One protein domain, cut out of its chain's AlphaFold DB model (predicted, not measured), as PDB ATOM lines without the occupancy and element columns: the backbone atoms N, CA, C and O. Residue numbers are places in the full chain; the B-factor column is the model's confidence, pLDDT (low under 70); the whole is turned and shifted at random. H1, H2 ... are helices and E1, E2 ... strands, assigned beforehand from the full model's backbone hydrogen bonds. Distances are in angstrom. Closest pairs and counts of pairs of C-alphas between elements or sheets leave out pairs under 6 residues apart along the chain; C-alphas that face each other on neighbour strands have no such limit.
ATOM      1  N   VAL A   4      -9.610  11.319  32.388       85.56
ATOM      2  CA  VAL A   4      -8.654  11.505  33.484       85.56
ATOM      3  C   VAL A   4      -7.298  10.951  33.065       85.56
ATOM      4  O   VAL A   4      -7.220   9.969  32.326       85.56
ATOM      5  N   HIS A   5      -6.235  11.593  33.529       85.31
ATOM      6  CA  HIS A   5      -4.862  11.145  33.346       85.31
ATOM      7  C   HIS A   5      -4.495  10.273  34.540       85.31
ATOM      8  O   HIS A   5      -4.630  10.697  35.683       85.31
ATOM      9  N   VAL A   6      -4.072   9.041  34.300       86.75
ATOM     10  CA  VAL A   6      -3.746   8.084  35.354       86.75
ATOM     11  C   VAL A   6      -2.256   7.796  35.307       86.75
ATOM     12  O   VAL A   6      -1.757   7.256  34.327       86.75
ATOM     13  N   VAL A   7      -1.538   8.140  36.371       87.94
ATOM     14  CA  VAL A   7      -0.160   7.693  36.567       87.94
ATOM     15  C   VAL A   7      -0.211   6.252  37.045       87.94
ATOM     16  O   VAL A   7      -0.762   5.989  38.109       87.94
ATOM     17  N   VAL A   8       0.362   5.333  36.276       86.94
ATOM     18  CA  VAL A   8       0.466   3.904  36.586       86.94
ATOM     19  C   VAL A   8       1.921   3.572  36.887       86.94
ATOM     20  O   VAL A   8       2.801   3.839  36.065       86.94
ATOM     21  N   LEU A   9       2.170   2.995  38.060       87.50
ATOM     22  CA  LEU A   9       3.484   2.527  38.495       87.50
ATOM     23  C   LEU A   9       3.681   1.055  38.104       87.50
ATOM     24  O   LEU A   9       2.743   0.257  38.132       87.50
ATOM     25  N   ASP A  10       4.910   0.677  37.769       82.94
ATOM     26  CA  ASP A  10       5.287  -0.710  37.543       82.94
ATOM     27  C   ASP A  10       5.027  -1.512  38.836       82.94
ATOM     28  O   ASP A  10       5.541  -1.151  39.902       82.94
ATOM     29  N   PRO A  11       4.251  -2.610  38.772       77.62
ATOM     30  CA  PRO A  11       3.910  -3.417  39.941       77.62
ATOM     31  C   PRO A  11       5.121  -3.954  40.711       77.62
ATOM     32  O   PRO A  11       5.005  -4.260  41.893       77.62
ATOM     33  N   ARG A  12       6.289  -4.067  40.067       79.00
ATOM     34  CA  ARG A  12       7.546  -4.475  40.716       79.00
ATOM     35  C   ARG A  12       8.045  -3.441  41.731       79.00
ATOM     36  O   ARG A  12       8.824  -3.794  42.610       79.00
ATOM     37  N   PHE A  13       7.584  -2.195  41.617       74.88
ATOM     38  CA  PHE A  13       8.000  -1.048  42.426       74.88
ATOM     39  C   PHE A  13       6.878  -0.506  43.329       74.88
ATOM     40  O   PHE A  13       7.129   0.383  44.141       74.88
ATOM     41  N   ALA A  14       5.659  -1.048  43.229       66.12
ATOM     42  CA  ALA A  14       4.500  -0.626  44.014       66.12
ATOM     43  C   ALA A  14       4.177  -1.625  45.149       66.12
ATOM     44  O   ALA A  14       4.029  -2.823  44.888       66.12
ATOM     45  N   PRO A  15       3.975  -1.178  46.405       59.50
ATOM     46  CA  PRO A  15       3.240  -1.960  47.396       59.50
ATOM     47  C   PRO A  15       1.821  -2.233  46.869       59.50
ATOM     48  O   PRO A  15       1.239  -1.364  46.222       59.50
ATOM     49  N   ARG A  16       1.268  -3.421  47.156       57.97
ATOM     50  CA  ARG A  16       0.054  -4.010  46.536       57.97
ATOM     51  C   ARG A  16      -1.172  -3.094  46.353       57.97
ATOM     52  O   ARG A  16      -1.996  -3.412  45.503       57.97
ATOM     53  N   ASP A  17      -1.276  -1.986  47.084       61.31
ATOM     54  CA  ASP A  17      -2.492  -1.169  47.160       61.31
ATOM     55  C   ASP A  17      -2.369   0.250  46.559       61.31
ATOM     56  O   ASP A  17      -3.360   0.975  46.524       61.31
ATOM     57  N   GLN A  18      -1.198   0.678  46.060       62.78
ATOM     58  CA  GLN A  18      -1.013   2.019  45.459       62.78
ATOM     59  C   GLN A  18      -0.252   1.954  44.132       62.78
ATOM     60  O   GLN A  18       0.890   2.390  44.012       62.78
ATOM     61  N   ILE A  19      -0.902   1.367  43.130       75.19
ATOM     62  CA  ILE A  19      -0.314   1.134  41.801       75.19
ATOM     63  C   ILE A  19      -0.680   2.264  40.821       75.19
ATOM     64  O   ILE A  19      -0.060   2.389  39.768       75.19
ATOM     65  N   ALA A  20      -1.681   3.094  41.147       82.69
ATOM     66  CA  ALA A  20      -2.132   4.162  40.264       82.69
ATOM     67  C   ALA A  20      -2.697   5.390  40.994       82.69
ATOM     68  O   ALA A  20      -3.341   5.264  42.036       82.69
ATOM     69  N   TRP A  21      -2.518   6.565  40.384       87.25
ATOM     70  CA  TRP A  21      -3.079   7.850  40.817       87.25
ATOM     71  C   TRP A  21      -3.776   8.538  39.647       87.25
ATOM     72  O   TRP A  21      -3.234   8.553  38.545       87.25
ATOM     73  N   ALA A  22      -4.959   9.110  39.871       87.44
ATOM     74  CA  ALA A  22      -5.733   9.798  38.841       87.44
ATOM     75  C   ALA A  22      -5.662  11.322  39.006       87.44
ATOM     76  O   ALA A  22      -5.730  11.837  40.119       87.44
ATOM     77  N   PHE A  23      -5.582  12.023  37.881       86.12
ATOM     78  CA  PHE A  23      -5.431  13.466  37.770       86.12
ATOM     79  C   PHE A  23      -6.390  14.001  36.709       86.12
ATOM     80  O   PHE A  23      -6.652  13.361  35.686       86.12
ATOM     81  N   THR A  24      -6.915  15.200  36.936       84.25
ATOM     82  CA  THR A  24      -7.763  15.897  35.961       84.25
ATOM     83  C   THR A  24      -6.934  16.701  34.955       84.25
ATOM     84  O   THR A  24      -7.341  16.812  33.801       84.25
ATOM     85  N   ALA A  25      -5.751  17.187  35.348       84.31
ATOM     86  CA  ALA A  25      -4.794  17.874  34.478       84.31
ATOM     87  C   ALA A  25      -3.663  16.936  34.012       84.31
ATOM     88  O   ALA A  25      -3.171  16.122  34.794       84.31
ATOM     89  N   ASP A  26      -3.254  17.058  32.742       89.62
ATOM     90  CA  ASP A  26      -2.128  16.288  32.181       89.62
ATOM     91  C   ASP A  26      -0.807  16.702  32.831       89.62
ATOM     92  O   ASP A  26      -0.061  15.847  33.294       89.62
ATOM     93  N   ASP A  27      -0.560  18.010  32.958       92.19
ATOM     94  CA  ASP A  27       0.693  18.544  33.503       92.19
ATOM     95  C   ASP A  27       0.999  18.004  34.909       92.19
ATOM     96  O   ASP A  27       2.133  17.614  35.191       92.19
ATOM     97  N   ASP A  28      -0.021  17.888  35.766       91.12
ATOM     98  CA  ASP A  28       0.118  17.315  37.108       91.12
ATOM     99  C   ASP A  28       0.474  15.822  37.050       91.12
ATOM    100  O   ASP A  28       1.366  15.354  37.765       91.12
ATOM    101  N   ALA A  29      -0.177  15.066  36.159       90.38
ATOM    102  CA  ALA A  29       0.124  13.652  35.956       90.38
ATOM    103  C   ALA A  29       1.553  13.451  35.428       90.38
ATOM    104  O   ALA A  29       2.281  12.581  35.917       90.38
ATOM    105  N   GLN A  30       1.980  14.274  34.466       93.94
ATOM    106  CA  GLN A  30       3.332  14.237  33.908       93.94
ATOM    107  C   GLN A  30       4.382  14.610  34.955       93.94
ATOM    108  O   GLN A  30       5.412  13.941  35.054       93.94
ATOM    109  N   ALA A  31       4.121  15.632  35.775       93.75
ATOM    110  CA  ALA A  31       5.018  16.041  36.849       93.75
ATOM    111  C   ALA A  31       5.223  14.913  37.872       93.75
ATOM    112  O   ALA A  31       6.360  14.614  38.248       93.75
ATOM    113  N   VAL A  32       4.146  14.231  38.274       91.56
ATOM    114  CA  VAL A  32       4.220  13.098  39.206       91.56
ATOM    115  C   VAL A  32       4.939  11.904  38.580       91.56
ATOM    116  O   VAL A  32       5.832  11.336  39.209       91.56
ATOM    117  N   ALA A  33       4.623  11.540  37.333       90.88
ATOM    118  CA  ALA A  33       5.327  10.465  36.635       90.88
ATOM    119  C   ALA A  33       6.829  10.772  36.487       90.88
ATOM    120  O   ALA A  33       7.670   9.910  36.749       90.88
ATOM    121  N   GLY A  34       7.177  12.012  36.133       92.38
ATOM    122  CA  GLY A  34       8.556  12.487  36.043       92.38
ATOM    123  C   GLY A  34       9.290  12.404  37.381       92.38
ATOM    124  O   GLY A  34      10.398  11.870  37.442       92.38
ATOM    125  N   PHE A  35       8.653  12.852  38.466       91.12
ATOM    126  CA  PHE A  35       9.197  12.742  39.819       91.12
ATOM    127  C   PHE A  35       9.469  11.283  40.212       91.12
ATOM    128  O   PHE A  35      10.563  10.965  40.683       91.12
ATOM    129  N   LEU A  36       8.506  10.386  39.983       88.62
ATOM    130  CA  LEU A  36       8.642   8.965  40.311       88.62
ATOM    131  C   LEU A  36       9.770   8.313  39.506       88.62
ATOM    132  O   LEU A  36      10.630   7.651  40.086       88.62
ATOM    133  N   ASN A  37       9.830   8.563  38.199       90.25
ATOM    134  CA  ASN A  37      10.891   8.044  37.336       90.25
ATOM    135  C   ASN A  37      12.279   8.547  37.760       90.25
ATOM    136  O   ASN A  37      13.218   7.759  37.854       90.25
ATOM    137  N   ALA A  38      12.410   9.835  38.085       89.75
ATOM    138  CA  ALA A  38      13.679  10.408  38.528       89.75
ATOM    139  C   ALA A  38      14.122   9.877  39.899       89.75
ATOM    140  O   ALA A  38      15.318   9.707  40.145       89.75
ATOM    141  N   ARG A  39      13.172   9.633  40.811       85.94
ATOM    142  CA  ARG A  39      13.484   9.304  42.205       85.94
ATOM    143  C   ARG A  39      13.621   7.811  42.478       85.94
ATOM    144  O   ARG A  39      14.435   7.434  43.316       85.94
ATOM    145  N   LEU A  40      12.821   6.992  41.805       81.62
ATOM    146  CA  LEU A  40      12.705   5.557  42.056       81.62
ATOM    147  C   LEU A  40      13.153   4.710  40.854       81.62
ATOM    148  O   LEU A  40      13.470   3.539  41.034       81.62
ATOM    149  N   GLY A  41      13.208   5.286  39.647       75.25
ATOM    150  CA  GLY A  41      13.470   4.541  38.413       75.25
ATOM    151  C   GLY A  41      14.932   4.167  38.187       75.25
ATOM    152  O   GLY A  41      15.213   3.227  37.457       75.25
ATOM    153  N   GLY A  42      15.892   4.876  38.794       78.00
ATOM    154  CA  GLY A  42      17.319   4.537  38.663       78.00
ATOM    155  C   GLY A  42      17.841   4.504  37.215       78.00
ATOM    156  O   GLY A  42      18.839   3.843  36.949       78.00
ATOM    157  N   GLY A  43      17.168   5.194  36.285       78.06
ATOM    158  CA  GLY A  43      17.435   5.144  34.841       78.06
ATOM    159  C   GLY A  43      16.402   4.356  34.029       78.06
ATOM    160  O   GLY A  43      16.380   4.476  32.806       78.06
ATOM    161  N   GLU A  44      15.512   3.608  34.680       83.06
ATOM    162  CA  GLU A  44      14.371   2.929  34.062       83.06
ATOM    163  C   GLU A  44      13.083   3.757  34.190       83.06
ATOM    164  O   GLU A  44      12.863   4.476  35.167       83.06
ATOM    165  N   THR A  45      12.199   3.646  33.195       85.50
ATOM    166  CA  THR A  45      10.841   4.193  33.280       85.50
ATOM    167  C   THR A  45       9.960   3.224  34.055       85.50
ATOM    168  O   THR A  45       9.651   2.135  33.575       85.50
ATOM    169  N   ILE A  46       9.538   3.638  35.243       87.94
ATOM    170  CA  ILE A  46       8.725   2.844  36.169       87.94
ATOM    171  C   ILE A  46       7.325   3.426  36.365       87.94
ATOM    172  O   ILE A  46       6.449   2.715  36.829       87.94
ATOM    173  N   ALA A  47       7.090   4.693  36.021       89.69
ATOM    174  CA  ALA A  47       5.791   5.351  36.088       89.69
ATOM    175  C   ALA A  47       5.424   5.909  34.710       89.69
ATOM    176  O   ALA A  47       6.243   6.568  34.063       89.69
ATOM    177  N   ARG A  48       4.192   5.663  34.258       90.38
ATOM    178  CA  ARG A  48       3.673   6.145  32.969       90.38
ATOM    179  C   ARG A  48       2.314   6.810  33.133       90.38
ATOM    180  O   ARG A  48       1.545   6.404  33.995       90.38
ATOM    181  N   VAL A  49       2.013   7.792  32.290       89.12
ATOM    182  CA  VAL A  49       0.696   8.440  32.248       89.12
ATOM    183  C   VAL A  49      -0.167   7.767  31.186       89.12
ATOM    184  O   VAL A  49       0.232   7.653  30.028       89.12
ATOM    185  N   GLU A  50      -1.358   7.331  31.575       87.25
ATOM    186  CA  GLU A  50      -2.382   6.782  30.694       87.25
ATOM    187  C   GLU A  50      -3.596   7.713  30.665       87.25
ATOM    188  O   GLU A  50      -4.155   8.057  31.705       87.25
ATOM    189  N   LEU A  51      -4.037   8.108  29.470       84.38
ATOM    190  CA  LEU A  51      -5.290   8.843  29.317       84.38
ATOM    191  C   LEU A  51      -6.458   7.856  29.311       84.38
ATOM    192  O   LEU A  51      -6.663   7.124  28.340       84.38
ATOM    193  N   VAL A  52      -7.264   7.873  30.367       80.81
ATOM    194  CA  VAL A  52      -8.459   7.036  30.472       80.81
ATOM    195  C   VAL A  52      -9.672   7.863  30.075       80.81
ATOM    196  O   VAL A  52     -10.039   8.845  30.726       80.81
ATOM    197  N   ARG A  53     -10.322   7.460  28.980       77.06
ATOM    198  CA  ARG A  53     -11.612   8.028  28.586       77.06
ATOM    199  C   ARG A  53     -12.683   7.475  29.512       77.06
ATOM    200  O   ARG A  53     -12.874   6.264  29.583       77.06
ATOM    201  N   LEU A  54     -13.398   8.365  30.190       67.50
ATOM    202  CA  LEU A  54     -14.566   7.993  30.973       67.50
ATOM    203  C   LEU A  54     -15.726   7.791  29.996       67.50
ATOM    204  O   LEU A  54     -16.544   8.681  29.751       67.50
ATOM    205  N   GLU A  55     -15.751   6.628  29.352       63.47
ATOM    206  CA  GLU A  55     -16.945   6.180  28.651       63.47
ATOM    207  C   GLU A  55     -18.041   5.971  29.702       63.47
ATOM    208  O   GLU A  55     -17.766   5.532  30.818       63.47
ATOM    209  N   ARG A  56     -19.280   6.343  29.371       54.16
ATOM    210  CA  ARG A  56     -20.465   6.400  30.255       54.16
ATOM    211  C   ARG A  56     -20.899   5.048  30.870       54.16
ATOM    212  O   ARG A  56     -22.050   4.886  31.256       54.16
ATOM    213  N   THR A  57     -19.990   4.088  30.970       50.03
ATOM    214  CA  THR A  57     -20.164   2.740  31.516       50.03
ATOM    215  C   THR A  57     -19.423   2.557  32.842       50.03
ATOM    216  O   THR A  57     -19.190   1.434  33.281       50.03
ATOM    217  N   LEU A  58     -19.038   3.641  33.515       53.69
ATOM    218  CA  LEU A  58     -18.766   3.558  34.944       53.69
ATOM    219  C   LEU A  58     -20.100   3.326  35.658       53.69
ATOM    220  O   LEU A  58     -21.087   4.002  35.366       53.69
ATOM    221  N   SER A  59     -20.152   2.352  36.573       53.59
ATOM    222  CA  SER A  59     -21.360   2.149  37.380       53.59
ATOM    223  C   SER A  59     -21.754   3.472  38.040       53.59
ATOM    224  O   SER A  59     -20.883   4.253  38.422       53.59
ATOM    225  N   GLU A  60     -23.050   3.721  38.199       57.66
ATOM    226  CA  GLU A  60     -23.579   4.988  38.723       57.66
ATOM    227  C   GLU A  60     -22.932   5.399  40.063       57.66
ATOM    228  O   GLU A  60     -22.772   6.578  40.362       57.66
ATOM    229  N   ARG A  61     -22.478   4.418  40.851       54.34
ATOM    230  CA  ARG A  61     -21.727   4.623  42.093       54.34
ATOM    231  C   ARG A  61     -20.323   5.194  41.869       54.34
ATOM    232  O   ARG A  61     -19.886   6.037  42.644       54.34
ATOM    233  N   VAL A  62     -19.618   4.722  40.844       56.88
ATOM    234  CA  VAL A  62     -18.287   5.224  40.477       56.88
ATOM    235  C   VAL A  62     -18.409   6.586  39.802       56.88
ATOM    236  O   VAL A  62     -17.610   7.463  40.105       56.88
ATOM    237  N   LEU A  63     -19.445   6.797  38.982       58.09
ATOM    238  CA  LEU A  63     -19.761   8.123  38.440       58.09
ATOM    239  C   LEU A  63     -20.020   9.132  39.559       58.09
ATOM    240  O   LEU A  63     -19.342  10.143  39.588       58.09
ATOM    241  N   ARG A  64     -20.868   8.815  40.549       58.91
ATOM    242  CA  ARG A  64     -21.088   9.703  41.710       58.91
ATOM    243  C   ARG A  64     -19.814  10.012  42.484       58.91
ATOM    244  O   ARG A  64     -19.656  11.121  42.971       58.91
ATOM    245  N   TYR A  65     -18.918   9.037  42.626       57.50
ATOM    246  CA  TYR A  65     -17.651   9.270  43.312       57.50
ATOM    247  C   TYR A  65     -16.753  10.217  42.505       57.50
ATOM    248  O   TYR A  65     -16.197  11.149  43.071       57.50
ATOM    249  N   VAL A  66     -16.657  10.024  41.186       59.56
ATOM    250  CA  VAL A  66     -15.910  10.922  40.290       59.56
ATOM    251  C   VAL A  66     -16.544  12.314  40.233       59.56
ATOM    252  O   VAL A  66     -15.810  13.292  40.292       59.56
ATOM    253  N   ASP A  67     -17.874  12.410  40.186       60.16
ATOM    254  CA  ASP A  67     -18.611  13.677  40.201       60.16
ATOM    255  C   ASP A  67     -18.363  14.433  41.513       60.16
ATOM    256  O   ASP A  67     -17.991  15.598  41.469       60.16
ATOM    257  N   CYS A  68     -18.415  13.765  42.674       57.53
ATOM    258  CA  CYS A  68     -18.045  14.393  43.949       57.53
ATOM    259  C   CYS A  68     -16.599  14.911  43.954       57.53
ATOM    260  O   CYS A  68     -16.332  15.978  44.498       57.53
ATOM    261  N   TRP A  69     -15.654  14.180  43.357       55.84
ATOM    262  CA  TRP A  69     -14.268  14.643  43.245       55.84
ATOM    263  C   TRP A  69     -14.108  15.799  42.250       55.84
ATOM    264  O   TRP A  69     -13.281  16.681  42.477       55.84
ATOM    265  N   ALA A  70     -14.893  15.817  41.171       57.66
ATOM    266  CA  ALA A  70     -14.925  16.918  40.217       57.66
ATOM    267  C   ALA A  70     -15.538  18.184  40.837       57.66
ATOM    268  O   ALA A  70     -14.997  19.267  40.633       57.66
ATOM    269  N   ASP A  71     -16.599  18.048  41.633       54.44
ATOM    270  CA  ASP A  71     -17.229  19.150  42.364       54.44
ATOM    271  C   ASP A  71     -16.267  19.746  43.394       54.44
ATOM    272  O   ASP A  71     -16.051  20.953  43.390       54.44
ATOM    273  N   VAL A  72     -15.576  18.911  44.178       53.19
ATOM    274  CA  VAL A  72     -14.531  19.372  45.110       53.19
ATOM    275  C   VAL A  72     -13.384  20.069  44.370       53.19
ATOM    276  O   VAL A  72     -12.900  21.108  44.811       53.19
ATOM    277  N   ALA A  73     -12.948  19.546  43.220       52.00
ATOM    278  CA  ALA A  73     -11.907  20.191  42.419       52.00
ATOM    279  C   ALA A  73     -12.358  21.543  41.831       52.00
ATOM    280  O   ALA A  73     -11.533  22.442  41.667       52.00
ATOM    281  N   ASN A  74     -13.647  21.689  41.513       51.41
ATOM    282  CA  ASN A  74     -14.232  22.940  41.039       51.41
ATOM    283  C   ASN A  74     -14.422  23.952  42.178       51.41
ATOM    284  O   ASN A  74     -14.160  25.130  41.963       51.41
ATOM    285  N   GLU A  75     -14.820  23.507  43.374       55.28
ATOM    286  CA  GLU A  75     -14.914  24.351  44.574       55.28
ATOM    287  C   GLU A  75     -13.541  24.903  44.969       55.28
ATOM    288  O   GLU A  75     -13.396  26.106  45.151       55.28
ATOM    289  N   ILE A  76     -12.504  24.059  44.983       53.47
ATOM    290  CA  ILE A  76     -11.127  24.487  45.280       53.47
ATOM    291  C   ILE A  76     -10.615  25.500  44.243       53.47
ATOM    292  O   ILE A  76      -9.898  26.426  44.597       53.47
ATOM    293  N   ARG A  77     -10.995  25.358  42.966       51.38
ATOM    294  CA  ARG A  77     -10.636  26.315  41.905       51.38
ATOM    295  C   ARG A  77     -11.420  27.626  41.945       51.38
ATOM    296  O   ARG A  77     -11.001  28.571  41.288       51.38
ATOM    297  N   ALA A  78     -12.573  27.659  42.608       58.03
ATOM    298  CA  ALA A  78     -13.401  28.857  42.727       58.03
ATOM    299  C   ALA A  78     -12.987  29.749  43.910       58.03
ATOM    300  O   ALA A  78     -13.396  30.908  43.953       58.03
ATOM    301  N   ASP A  79     -12.192  29.206  44.837       49.12
ATOM    302  CA  ASP A  79     -11.645  29.902  46.009       49.12
ATOM    303  C   ASP A  79     -10.240  30.520  45.775       49.12
ATOM    304  O   ASP A  79      -9.716  31.171  46.682       49.12
ATOM    305  N   ASP A  80      -9.661  30.369  44.572       46.38
ATOM    306  CA  ASP A  80      -8.468  31.092  44.068       46.38
ATOM    307  C   ASP A  80      -8.866  32.259  43.135       46.38
ATOM    308  O   ASP A  80      -8.171  33.307  43.153       46.38
TER     309      ASP A  80
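What this domain is: This is residues 4 to 80 of the 80 residues of an uncharacterized protein of Actinobacteria bacterium (UniProt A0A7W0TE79). A small sheet of three strands has one helix, H1, running along one of its faces, while the other face is bare; a second, longer helix, H2, sits away from this body beyond the end of E3, set crosswise to H1. Residues 74 to 80 stick out free at the far end of H2. The printed part has 77 residues, with two named helices and three named strands along the chain as E1, E2, H1, E3, H2; the sheet has the order E2 - E1 - E3, all antiparallel, and the class is mixed, helices and strands. The whole is loose, with a radius of gyration of the C-alphas of 14.4 A and spans of 38 by 32 by 20 A.

Where its parts are: Begin in the sheet with E1, residues 4 to 9: find C-alpha 4 at (-8.654, 11.505, 33.484), from where the strand runs 15.9 A. E2 is residues 20 to 23, 10.2 A long. E3, residues 47 to 53, is the longest strand at 19.1 A and ends at C-alpha 53 at (-11.612, 8.028, 28.586). H1 takes residues 26 to 40 and measures 20.8 A. H2 takes residues 60 to 78, 26.3 A, and ends at C-alpha 78 at (-13.401, 28.857, 42.727).

How they stand to each other: Look first at E1, the inner strand. It is antiparallel to E3 at 149 degrees, with N 6 and O 50 within hydrogen-bond range at 2.8 A. With E2 it forms a hairpin, antiparallel at 154 degrees, where N 7 and O 21 are 2.8 A apart. E2 and E3 are the edge strands. H1 is on the sheet at a height of 8.2 A, running along the strands at 3 degrees to E1 on the local plane. It lies over E1, and only just over E3, with 3 of its C-alphas falling there. The closest C-alphas of H1 and E3 are those of Ala 33 and Ala 47, 5.2 A apart. E2, H1 and E3 make a split strand-helix-strand unit, two strands running the same way with E1 between them, and its crossover is right-handed; the sheet and H1 form two layers, a helix on one face of a sheet. H2 is not on the sheet, and it is apart from E1, E2 and H1. In H1 and H2 every O i to N i+4 pair is within hydrogen-bond range.

The domain as a whole: The two C-alphas farthest apart are those of Gly 43 and Glu 60, at 41.2 A. The printed part has no cut and ends at residue 80, the chain's last. The link from E2 to H1 is tight, and the other links are short. Confidence is low, under 70, at residues 14 to 18 and 54 to 80; the mean pLDDT of the printed part is 73.6, and that of H2 is 56.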